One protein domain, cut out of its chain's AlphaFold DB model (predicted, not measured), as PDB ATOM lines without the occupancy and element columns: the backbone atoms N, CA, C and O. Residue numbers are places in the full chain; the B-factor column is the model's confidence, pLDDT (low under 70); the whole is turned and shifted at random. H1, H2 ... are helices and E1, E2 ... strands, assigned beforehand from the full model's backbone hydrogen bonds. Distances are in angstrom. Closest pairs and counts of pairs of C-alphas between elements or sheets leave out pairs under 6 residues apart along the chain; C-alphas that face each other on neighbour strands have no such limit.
ATOM      1  N   MET A 291       3.488 -16.731 -18.127       94.62
ATOM      2  CA  MET A 291       3.021 -16.621 -19.504       94.62
ATOM      3  C   MET A 291       4.117 -17.115 -20.459       94.62
ATOM      4  O   MET A 291       5.206 -16.538 -20.460       94.62
ATOM      5  N   PRO A 292       3.860 -18.145 -21.281       93.50
ATOM      6  CA  PRO A 292       4.887 -18.717 -22.141       93.50
ATOM      7  C   PRO A 292       5.224 -17.765 -23.290       93.50
ATOM      8  O   PRO A 292       4.373 -17.474 -24.132       93.50
ATOM      9  N   ALA A 293       6.476 -17.321 -23.326       93.50
ATOM     10  CA  ALA A 293       7.071 -16.549 -24.404       93.50
ATOM     11  C   ALA A 293       8.188 -17.363 -25.073       93.50
ATOM     12  O   ALA A 293       8.825 -18.218 -24.465       93.50
ATOM     13  N   GLN A 294       8.434 -17.090 -26.344       91.00
ATOM     14  CA  GLN A 294       9.468 -17.715 -27.161       91.00
ATOM     15  C   GLN A 294      10.749 -16.880 -27.191       91.00
ATOM     16  O   GLN A 294      11.835 -17.423 -27.370       91.00
ATOM     17  N   SER A 295      10.634 -15.562 -27.007       90.50
ATOM     18  CA  SER A 295      11.777 -14.649 -26.985       90.50
ATOM     19  C   SER A 295      11.501 -13.378 -26.187       90.50
ATOM     20  O   SER A 295      10.357 -12.977 -25.966       90.50
ATOM     21  N   MET A 296      12.574 -12.687 -25.799       91.12
ATOM     22  CA  MET A 296      12.484 -11.380 -25.145       91.12
ATOM     23  C   MET A 296      11.805 -10.320 -26.032       91.12
ATOM     24  O   MET A 296      11.122  -9.428 -25.530       91.12
ATOM     25  N   ASP A 297      11.959 -10.414 -27.355       91.44
ATOM     26  CA  ASP A 297      11.295  -9.506 -28.298       91.44
ATOM     27  C   ASP A 297       9.773  -9.709 -28.320       91.44
ATOM     28  O   ASP A 297       9.032  -8.738 -28.477       91.44
ATOM     29  N   GLU A 298       9.297 -10.937 -28.097       94.06
ATOM     30  CA  GLU A 298       7.867 -11.227 -27.951       94.06
ATOM     31  C   GLU A 298       7.295 -10.575 -26.688       94.06
ATOM     32  O   GLU A 298       6.243  -9.936 -26.740       94.06
ATOM     33  N   ILE A 299       8.023 -10.676 -25.568       95.06
ATOM     34  CA  ILE A 299       7.657 -10.042 -24.294       95.06
ATOM     35  C   ILE A 299       7.562  -8.525 -24.473       95.06
ATOM     36  O   ILE A 299       6.566  -7.918 -24.082       95.06
ATOM     37  N   LYS A 300       8.571  -7.903 -25.097       94.38
ATOM     38  CA  LYS A 300       8.569  -6.459 -25.380       94.38
ATOM     39  C   LYS A 300       7.350  -6.056 -26.204       94.38
ATOM     40  O   LYS A 300       6.658  -5.117 -25.822       94.38
ATOM     41  N   LEU A 301       7.048  -6.786 -27.279       94.69
ATOM     42  CA  LEU A 301       5.886  -6.485 -28.112       94.69
ATOM     43  C   LEU A 301       4.565  -6.632 -27.344       94.69
ATOM     44  O   LEU A 301       3.673  -5.801 -27.493       94.69
ATOM     45  N   TRP A 302       4.433  -7.653 -26.495       95.81
ATOM     46  CA  TRP A 302       3.238  -7.813 -25.667       95.81
ATOM     47  C   TRP A 302       3.057  -6.665 -24.672       95.81
ATOM     48  O   TRP A 302       1.941  -6.172 -24.502       95.81
ATOM     49  N   LEU A 303       4.142  -6.218 -24.030       95.69
ATOM     50  CA  LEU A 303       4.121  -5.069 -23.118       95.69
ATOM     51  C   LEU A 303       3.676  -3.805 -23.851       95.69
ATOM     52  O   LEU A 303       2.865  -3.044 -23.324       95.69
ATOM     53  N   ASP A 304       4.156  -3.626 -25.078       94.25
ATOM     54  CA  ASP A 304       3.812  -2.495 -25.928       94.25
ATOM     55  C   ASP A 304       2.319  -2.521 -26.315       94.25
ATOM     56  O   ASP A 304       1.592  -1.546 -26.110       94.25
ATOM     57  N   PHE A 305       1.811  -3.674 -26.760       93.81
ATOM     58  CA  PHE A 305       0.387  -3.892 -27.043       93.81
ATOM     59  C   PHE A 305      -0.515  -3.711 -25.818       93.81
ATOM     60  O   PHE A 305      -1.619  -3.164 -25.919       93.81
ATOM     61  N   SER A 306      -0.029  -4.124 -24.651       91.12
ATOM     62  CA  SER A 306      -0.729  -3.973 -23.377       91.12
ATOM     63  C   SER A 306      -0.609  -2.562 -22.804       91.12
ATOM     64  O   SER A 306      -1.239  -2.275 -21.789       91.12
ATOM     65  N   LYS A 307       0.164  -1.669 -23.441       92.12
ATOM     66  CA  LYS A 307       0.468  -0.310 -22.964       92.12
ATOM     67  C   LYS A 307       1.083  -0.293 -21.561       92.12
ATOM     68  O   LYS A 307       0.778   0.590 -20.759       92.12
ATOM     69  N   PHE A 308       1.921  -1.282 -21.254       92.50
ATOM     70  CA  PHE A 308       2.681  -1.304 -20.008       92.50
ATOM     71  C   PHE A 308       3.576  -0.053 -19.925       92.50
ATOM     72  O   PHE A 308       4.140   0.341 -20.952       92.50
ATOM     73  N   PRO A 309       3.734   0.586 -18.748       91.06
ATOM     74  CA  PRO A 309       4.530   1.804 -18.628       91.06
ATOM     75  C   PRO A 309       5.954   1.645 -19.184       91.06
ATOM     76  O   PRO A 309       6.683   0.715 -18.839       91.06
ATOM     77  N   TYR A 310       6.355   2.573 -20.056       87.38
ATOM     78  CA  TYR A 310       7.658   2.536 -20.730       87.38
ATOM     79  C   TYR A 310       8.790   3.152 -19.906       87.38
ATOM     80  O   TYR A 310       9.939   2.720 -20.015       87.38
ATOM     81  N   ASN A 311       8.477   4.168 -19.102       83.75
ATOM     82  CA  ASN A 311       9.478   4.978 -18.419       83.75
ATOM     83  C   ASN A 311      10.250   4.136 -17.403       83.75
ATOM     84  O   ASN A 311       9.662   3.554 -16.494       83.75
ATOM     85  N   ASN A 312      11.576   4.087 -17.563       84.31
ATOM     86  CA  ASN A 312      12.500   3.408 -16.651       84.31
ATOM     87  C   ASN A 312      12.157   1.931 -16.373       84.31
ATOM     88  O   ASN A 312      12.523   1.414 -15.314       84.31
ATOM     89  N   ARG A 313      11.468   1.241 -17.300       91.25
ATOM     90  CA  ARG A 313      11.127  -0.177 -17.121       91.25
ATOM     91  C   ARG A 313      12.391  -1.041 -17.063       91.25
ATOM     92  O   ARG A 313      13.276  -0.903 -17.908       91.25
ATOM     93  N   ARG A 314      12.468  -1.943 -16.085       92.81
ATOM     94  CA  ARG A 314      13.571  -2.897 -15.886       92.81
ATOM     95  C   ARG A 314      13.072  -4.320 -16.082       92.81
ATOM     96  O   ARG A 314      11.950  -4.633 -15.693       92.81
ATOM     97  N   PHE A 315      13.907  -5.166 -16.673       93.12
ATOM     98  CA  PHE A 315      13.636  -6.589 -16.854       93.12
ATOM     99  C   PHE A 315      14.373  -7.352 -15.758       93.12
ATOM    100  O   PHE A 315      15.598  -7.305 -15.696       93.12
ATOM    101  N   LEU A 316      13.615  -8.010 -14.889       93.38
ATOM    102  CA  LEU A 316      14.119  -8.880 -13.839       93.38
ATOM    103  C   LEU A 316      14.082 -10.310 -14.352       93.38
ATOM    104  O   LEU A 316      13.026 -10.783 -14.778       93.38
ATOM    105  N   GLU A 317      15.218 -10.992 -14.300       92.06
ATOM    106  CA  GLU A 317      15.353 -12.371 -14.755       92.06
ATOM    107  C   GLU A 317      15.702 -13.278 -13.572       92.06
ATOM    108  O   GLU A 317      16.532 -12.941 -12.732       92.06
ATOM    109  N   THR A 318      15.071 -14.445 -13.504       91.12
ATOM    110  CA  THR A 318      15.413 -15.504 -12.547       91.12
ATOM    111  C   THR A 318      15.255 -16.867 -13.216       91.12
ATOM    112  O   THR A 318      14.853 -16.960 -14.374       91.12
ATOM    113  N   THR A 319      15.612 -17.946 -12.530       87.69
ATOM    114  CA  THR A 319      15.449 -19.313 -13.035       87.69
ATOM    115  C   THR A 319      14.693 -20.149 -12.016       87.69
ATOM    116  O   THR A 319      15.047 -20.165 -10.839       87.69
ATOM    117  N   LEU A 320      13.672 -20.876 -12.468       83.56
ATOM    118  CA  LEU A 320      12.922 -21.827 -11.654       83.56
ATOM    119  C   LEU A 320      12.803 -23.141 -12.421       83.56
ATOM    120  O   LEU A 320      12.329 -23.157 -13.550       83.56
ATOM    121  N   ASN A 321      13.246 -24.249 -11.820       82.25
ATOM    122  CA  ASN A 321      13.198 -25.585 -12.434       82.25
ATOM    123  C   ASN A 321      13.843 -25.665 -13.838       82.25
ATOM    124  O   ASN A 321      13.415 -26.450 -14.677       82.25
ATOM    125  N   GLY A 322      14.878 -24.855 -14.096       80.44
ATOM    126  CA  GLY A 322      15.560 -24.789 -15.396       80.44
ATOM    127  C   GLY A 322      14.867 -23.913 -16.446       80.44
ATOM    128  O   GLY A 322      15.428 -23.718 -17.521       80.44
ATOM    129  N   GLU A 323      13.697 -23.347 -16.143       84.69
ATOM    130  CA  GLU A 323      13.035 -22.347 -16.982       84.69
ATOM    131  C   GLU A 323      13.485 -20.940 -16.587       84.69
ATOM    132  O   GLU A 323      13.535 -20.595 -15.402       84.69
ATOM    133  N   LYS A 324      13.792 -20.110 -17.587       91.75
ATOM    134  CA  LYS A 324      14.100 -18.694 -17.378       91.75
ATOM    135  C   LYS A 324      12.788 -17.941 -17.190       91.75
ATOM    136  O   LYS A 324      11.929 -17.961 -18.067       91.75
ATOM    137  N   LEU A 325      12.632 -17.274 -16.054       94.31
ATOM    138  CA  LEU A 325      11.476 -16.441 -15.750       94.31
ATOM    139  C   LEU A 325      11.844 -14.969 -15.880       94.31
ATOM    140  O   LEU A 325      12.920 -14.553 -15.455       94.31
ATOM    141  N   VAL A 326      10.928 -14.178 -16.426       94.62
ATOM    142  CA  VAL A 326      11.107 -12.742 -16.638       94.62
ATOM    143  C   VAL A 326       9.930 -11.987 -16.039       94.62
ATOM    144  O   VAL A 326       8.777 -12.342 -16.273       94.62
ATOM    145  N   ARG A 327      10.203 -10.907 -15.309       94.81
ATOM    146  CA  ARG A 327       9.195  -9.941 -14.858       94.81
ATOM    147  C   ARG A 327       9.674  -8.537 -15.173       94.81
ATOM    148  O   ARG A 327      10.849  -8.231 -15.013       94.81
ATOM    149  N   VAL A 328       8.775  -7.672 -15.617       94.00
ATOM    150  CA  VAL A 328       9.093  -6.281 -15.938       94.00
ATOM    151  C   VAL A 328       8.533  -5.370 -14.862       94.00
ATOM    152  O   VAL A 328       7.373  -5.484 -14.465       94.00
ATOM    153  N   VAL A 329       9.379  -4.465 -14.383       93.56
ATOM    154  CA  VAL A 329       9.065  -3.525 -13.310       93.56
ATOM    155  C   VAL A 329       9.166  -2.115 -13.856       93.56
ATOM    156  O   VAL A 329      10.202  -1.741 -14.400       93.56
ATOM    157  N   ALA A 330       8.107  -1.328 -13.696       91.00
ATOM    158  CA  ALA A 330       8.159   0.115 -13.873       91.00
ATOM    159  C   ALA A 330       8.122   0.778 -12.485       91.00
ATOM    160  O   ALA A 330       7.251   0.442 -11.679       91.00
ATOM    161  N   PRO A 331       9.065   1.685 -12.178       86.31
ATOM    162  CA  PRO A 331       9.231   2.222 -10.829       86.31
ATOM    163  C   PRO A 331       8.062   3.105 -10.395       86.31
ATOM    164  O   PRO A 331       7.826   3.237  -9.201       86.31
ATOM    165  N   ASP A 332       7.330   3.679 -11.348       84.62
ATOM    166  CA  ASP A 332       6.239   4.601 -11.072       84.62
ATOM    167  C   ASP A 332       4.907   3.867 -10.856       84.62
ATOM    168  O   ASP A 332       4.622   2.812 -11.440       84.62
ATOM    169  N   SER A 333       4.055   4.467 -10.023       79.31
ATOM    170  CA  SER A 333       2.649   4.071  -9.908       79.31
ATOM    171  C   SER A 333       1.925   4.287 -11.237       79.31
ATOM    172  O   SER A 333       2.170   5.263 -11.950       79.31
ATOM    173  N   SER A 334       1.005   3.389 -11.576       82.31
ATOM    174  CA  SER A 334       0.183   3.529 -12.775       82.31
ATOM    175  C   SER A 334      -1.202   2.916 -12.584       82.31
ATOM    176  O   SER A 334      -1.448   2.136 -11.663       82.31
ATOM    177  N   GLU A 335      -2.118   3.278 -13.476       81.06
ATOM    178  CA  GLU A 335      -3.450   2.666 -13.595       81.06
ATOM    179  C   GLU A 335      -3.409   1.376 -14.429       81.06
ATOM    180  O   GLU A 335      -4.443   0.763 -14.690       81.06
ATOM    181  N   TRP A 336      -2.217   0.959 -14.870       86.00
ATOM    182  CA  TRP A 336      -2.057  -0.186 -15.747       86.00
ATOM    183  C   TRP A 336      -2.485  -1.488 -15.063       86.00
ATOM    184  O   TRP A 336      -2.172  -1.751 -13.896       86.00
ATOM    185  N   GLN A 337      -3.178  -2.336 -15.820       83.31
ATOM    186  CA  GLN A 337      -3.565  -3.678 -15.407       83.31
ATOM    187  C   GLN A 337      -3.375  -4.652 -16.567       83.31
ATOM    188  O   GLN A 337      -3.523  -4.285 -17.731       83.31
ATOM    189  N   ALA A 338      -3.057  -5.904 -16.235       85.88
ATOM    190  CA  ALA A 338      -2.864  -6.955 -17.230       85.88
ATOM    191  C   ALA A 338      -4.189  -7.471 -17.821       85.88
ATOM    192  O   ALA A 338      -4.206  -7.951 -18.951       85.88
ATOM    193  N   LEU A 339      -5.285  -7.388 -17.058       85.56
ATOM    194  CA  LEU A 339      -6.633  -7.733 -17.512       85.56
ATOM    195  C   LEU A 339      -7.306  -6.504 -18.137       85.56
ATOM    196  O   LEU A 339      -7.148  -5.388 -17.641       85.56
ATOM    197  N   GLU A 340      -8.073  -6.708 -19.208       87.62
ATOM    198  CA  GLU A 340      -8.840  -5.635 -19.846       87.62
ATOM    199  C   GLU A 340     -10.037  -5.222 -18.976       87.62
ATOM    200  O   GLU A 340     -10.795  -6.068 -18.498       87.62
ATOM    201  N   THR A 341     -10.228  -3.910 -18.791       84.31
ATOM    202  CA  THR A 341     -11.323  -3.329 -17.998       84.31
ATOM    203  C   THR A 341     -11.900  -2.069 -18.668       84.31
ATOM    204  O   THR A 341     -11.218  -1.421 -19.463       84.31
ATOM    205  N   ILE A 342     -13.166  -1.719 -18.380       74.19
ATOM    206  CA  ILE A 342     -13.855  -0.529 -18.954       74.19
ATOM    207  C   ILE A 342     -13.904   0.669 -17.980       74.19
ATOM    208  O   ILE A 342     -14.182   1.794 -18.390       74.19
ATOM    209  N   ARG A 343     -13.577   0.473 -16.699       63.16
ATOM    210  CA  ARG A 343     -13.543   1.530 -15.673       63.16
ATOM    211  C   ARG A 343     -12.327   1.316 -14.774       63.16
ATOM    212  O   ARG A 343     -12.241   0.292 -14.098       63.16
ATOM    213  N   LEU A 344     -11.369   2.240 -14.824       54.19
ATOM    214  CA  LEU A 344     -10.172   2.253 -13.981       54.19
ATOM    215  C   LEU A 344     -10.236   3.522 -13.135       54.19
ATOM    216  O   LEU A 344     -10.077   4.607 -13.681       54.19
ATOM    217  N   GLU A 345     -10.489   3.394 -11.835       53.03
ATOM    218  CA  GLU A 345     -10.587   4.569 -10.952       53.03
ATOM    219  C   GLU A 345      -9.396   4.719  -9.995       53.03
ATOM    220  O   GLU A 345      -9.283   5.742  -9.330       53.03
ATOM    221  N   PHE A 346      -8.416   3.797 -10.000       56.88
ATOM    222  CA  PHE A 346      -7.265   3.920  -9.098       56.88
ATOM    223  C   PHE A 346      -5.907   3.571  -9.699       56.88
ATOM    224  O   PHE A 346      -5.692   2.500 -10.275       56.88
ATOM    225  N   LYS A 347      -4.946   4.459  -9.423       59.72
ATOM    226  CA  LYS A 347      -3.511   4.182  -9.507       59.72
ATOM    227  C   LYS A 347      -3.145   3.125  -8.471       59.72
ATOM    228  O   LYS A 347      -3.379   3.318  -7.278       59.72
ATOM    229  N   LYS A 348      -2.541   2.021  -8.913       67.94
ATOM    230  CA  LYS A 348      -1.924   1.057  -7.995       67.94
ATOM    231  C   LYS A 348      -0.668   1.681  -7.377       67.94
ATOM    232  O   LYS A 348       0.013   2.443  -8.071       67.94
ATOM    233  N   PRO A 349      -0.343   1.382  -6.105       72.56
ATOM    234  CA  PRO A 349       0.904   1.838  -5.511       72.56
ATOM    235  C   PRO A 349       2.093   1.347  -6.339       72.56
ATOM    236  O   PRO A 349       2.048   0.279  -6.951       72.56
ATOM    237  N   ALA A 350       3.139   2.166  -6.385       76.56
ATOM    238  CA  ALA A 350       4.372   1.814  -7.064       76.56
ATOM    239  C   ALA A 350       5.114   0.698  -6.296       76.56
ATOM    240  O   ALA A 350       5.007   0.651  -5.067       76.56
ATOM    241  N   PRO A 351       5.894  -0.161  -6.976       85.56
ATOM    242  CA  PRO A 351       6.125  -0.181  -8.421       85.56
ATOM    243  C   PRO A 351       4.999  -0.874  -9.210       85.56
ATOM    244  O   PRO A 351       4.311  -1.761  -8.708       85.56
ATOM    245  N   THR A 352       4.842  -0.517 -10.489       87.19
ATOM    246  CA  THR A 352       3.964  -1.258 -11.408       87.19
ATOM    247  C   THR A 352       4.672  -2.527 -11.885       87.19
ATOM    248  O   THR A 352       5.761  -2.465 -12.458       87.19
ATOM    249  N   LEU A 353       4.033  -3.683 -11.696       90.00
ATOM    250  CA  LEU A 353       4.597  -4.993 -12.021       90.00
ATOM    251  C   LEU A 353       3.861  -5.634 -13.198       90.00
ATOM    252  O   LEU A 353       2.631  -5.730 -13.186       90.00
ATOM    253  N   SER A 354       4.604  -6.129 -14.188       93.25
ATOM    254  CA  SER A 354       4.042  -7.000 -15.217       93.25
ATOM    255  C   SER A 354       3.714  -8.387 -14.635       93.25
ATOM    256  O   SER A 354       4.223  -8.763 -13.567       93.25
ATOM    257  N   PRO A 355       2.918  -9.192 -15.360       93.25
ATOM    258  CA  PRO A 355       2.893 -10.638 -15.210       93.25
ATOM    259  C   PRO A 355       4.295 -11.228 -15.333       93.25
ATOM    260  O   PRO A 355       5.207 -10.600 -15.882       93.25
ATOM    261  N   VAL A 356       4.446 -12.450 -14.840       95.06
ATOM    262  CA  VAL A 356       5.659 -13.234 -15.050       95.06
ATOM    263  C   VAL A 356       5.556 -13.958 -16.383       95.06
ATOM    264  O   VAL A 356       4.519 -14.537 -16.701       95.06
ATOM    265  N   PHE A 357       6.641 -13.931 -17.144       95.75
ATOM    266  CA  PHE A 357       6.816 -14.651 -18.396       95.75
ATOM    267  C   PHE A 357       7.789 -15.808 -18.183       95.75
ATOM    268  O   PHE A 357       8.724 -15.683 -17.393       95.75
ATOM    269  N   SER A 358       7.596 -16.908 -18.899       94.62
ATOM    270  CA  SER A 358       8.579 -17.985 -19.000       94.62
ATOM    271  C   SER A 358       9.191 -18.006 -20.396       94.62
ATOM    272  O   SER A 358       8.492 -17.825 -21.391       94.62
ATOM    273  N   LEU A 359      10.506 -18.203 -20.460       91.06
ATOM    274  CA  LEU A 359      11.282 -18.363 -21.683       91.06
ATOM    275  C   LEU A 359      11.874 -19.779 -21.744       91.06
ATOM    276  O   LEU A 359      12.266 -20.327 -20.705       91.06
ATOM    277  N   PRO A 360      11.986 -20.372 -22.947       85.12
ATOM    278  CA  PRO A 360      12.659 -21.651 -23.123       85.12
ATOM    279  C   PRO A 360      14.142 -21.547 -22.741       85.12
ATOM    280  O   PRO A 360      14.780 -20.514 -22.927       85.12
ATOM    281  N   ALA A 361      14.715 -22.650 -22.254       74.19
ATOM    282  CA  ALA A 361      16.101 -22.709 -21.778       74.19
ATOM    283  C   ALA A 361      17.176 -22.501 -22.872       74.19
ATOM    284  O   ALA A 361      18.357 -22.376 -22.552       74.19
ATOM    285  N   GLN A 362      16.806 -22.479 -24.159       64.62
ATOM    286  CA  GLN A 362      17.721 -22.235 -25.278       64.62
ATOM    287  C   GLN A 362      17.208 -21.083 -26.148       64.62
ATOM    288  O   GLN A 362      16.126 -21.168 -26.718       64.62
ATOM    289  N   GLU A 363      18.011 -20.022 -26.269       61.19
ATOM    290  CA  GLU A 363      17.681 -18.792 -27.012       61.19
ATOM    291  C   GLU A 363      18.124 -18.830 -28.496       61.19
ATOM    292  O   GLU A 363      17.913 -17.872 -29.236       61.19
TER     293      GLU A 363
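What this domain is: This is residues 291 to 363 of the 486 residues of an uncharacterized protein of Candidatus Melainabacteria bacterium (UniProt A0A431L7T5). A strongly twisted sheet of three strands has the single helix H1 slanting over one of its faces, and a long loop, residues 331 to 351, reaches out past one end of the sheet and adds to the length. The 73 printed residues hold one named helix and three named strands, in the order H1 E1 E2 E3, with the sheet running E1 E2 E3, antiparallel throughout. The class is mixed, helices and strands, with under half of the residues in named elements. The whole is only just compact, close to loose, with a radius of gyration of the C-alphas of 13.0 A, and elongated, spanning 41 by 21 by 20 A.

How they stand to each other: Start at residues 291 to 292, which form a short parallel pairing with residues 357 to 358 of E3, residues 352 to 359. Next comes H1, residues 296 to 305, with every O i to N i+4 pair within hydrogen-bond range. E1, residues 314 to 320, and E2, residues 323 to 330, form a hairpin at 154 degrees; look for N 316 and O 327, 2.8 A apart. E2 and E3 are also a hairpin, at 161 degrees, with N 326 and O 357 2.8 A apart. The three strands make a meander, each the antiparallel neighbour of the one before. H1 is on this sheet at a height of 10.2 A, over E2 and, only just, E3, with 3 C-alphas falling on E3. It runs slantwise to the strands, at 40 degrees to E2 on the local plane. Its closest C-alphas to E3 are those of Ile 299 and Phe 357, 7.5 A.

Where its parts are: Find C-alpha 296 at (12.484, -11.380, -25.145), where H1 begins its 14.4 A. E1 measures 19.4 A, and E2 runs 23.2 A from C-alpha 323 at (13.035, -22.347, -16.982). E3 ends, after 21.3 A, at C-alpha 359, (11.282, -18.363, -21.683).

The domain as a whole: The C-alphas farthest apart are those of Glu 345 and Gln 362, 41.5 A. The printed part has no cut. The link E2 to E3 is long, with 21 residues; pLDDT is under 70 at residues 343 to 348 and 362 to 363.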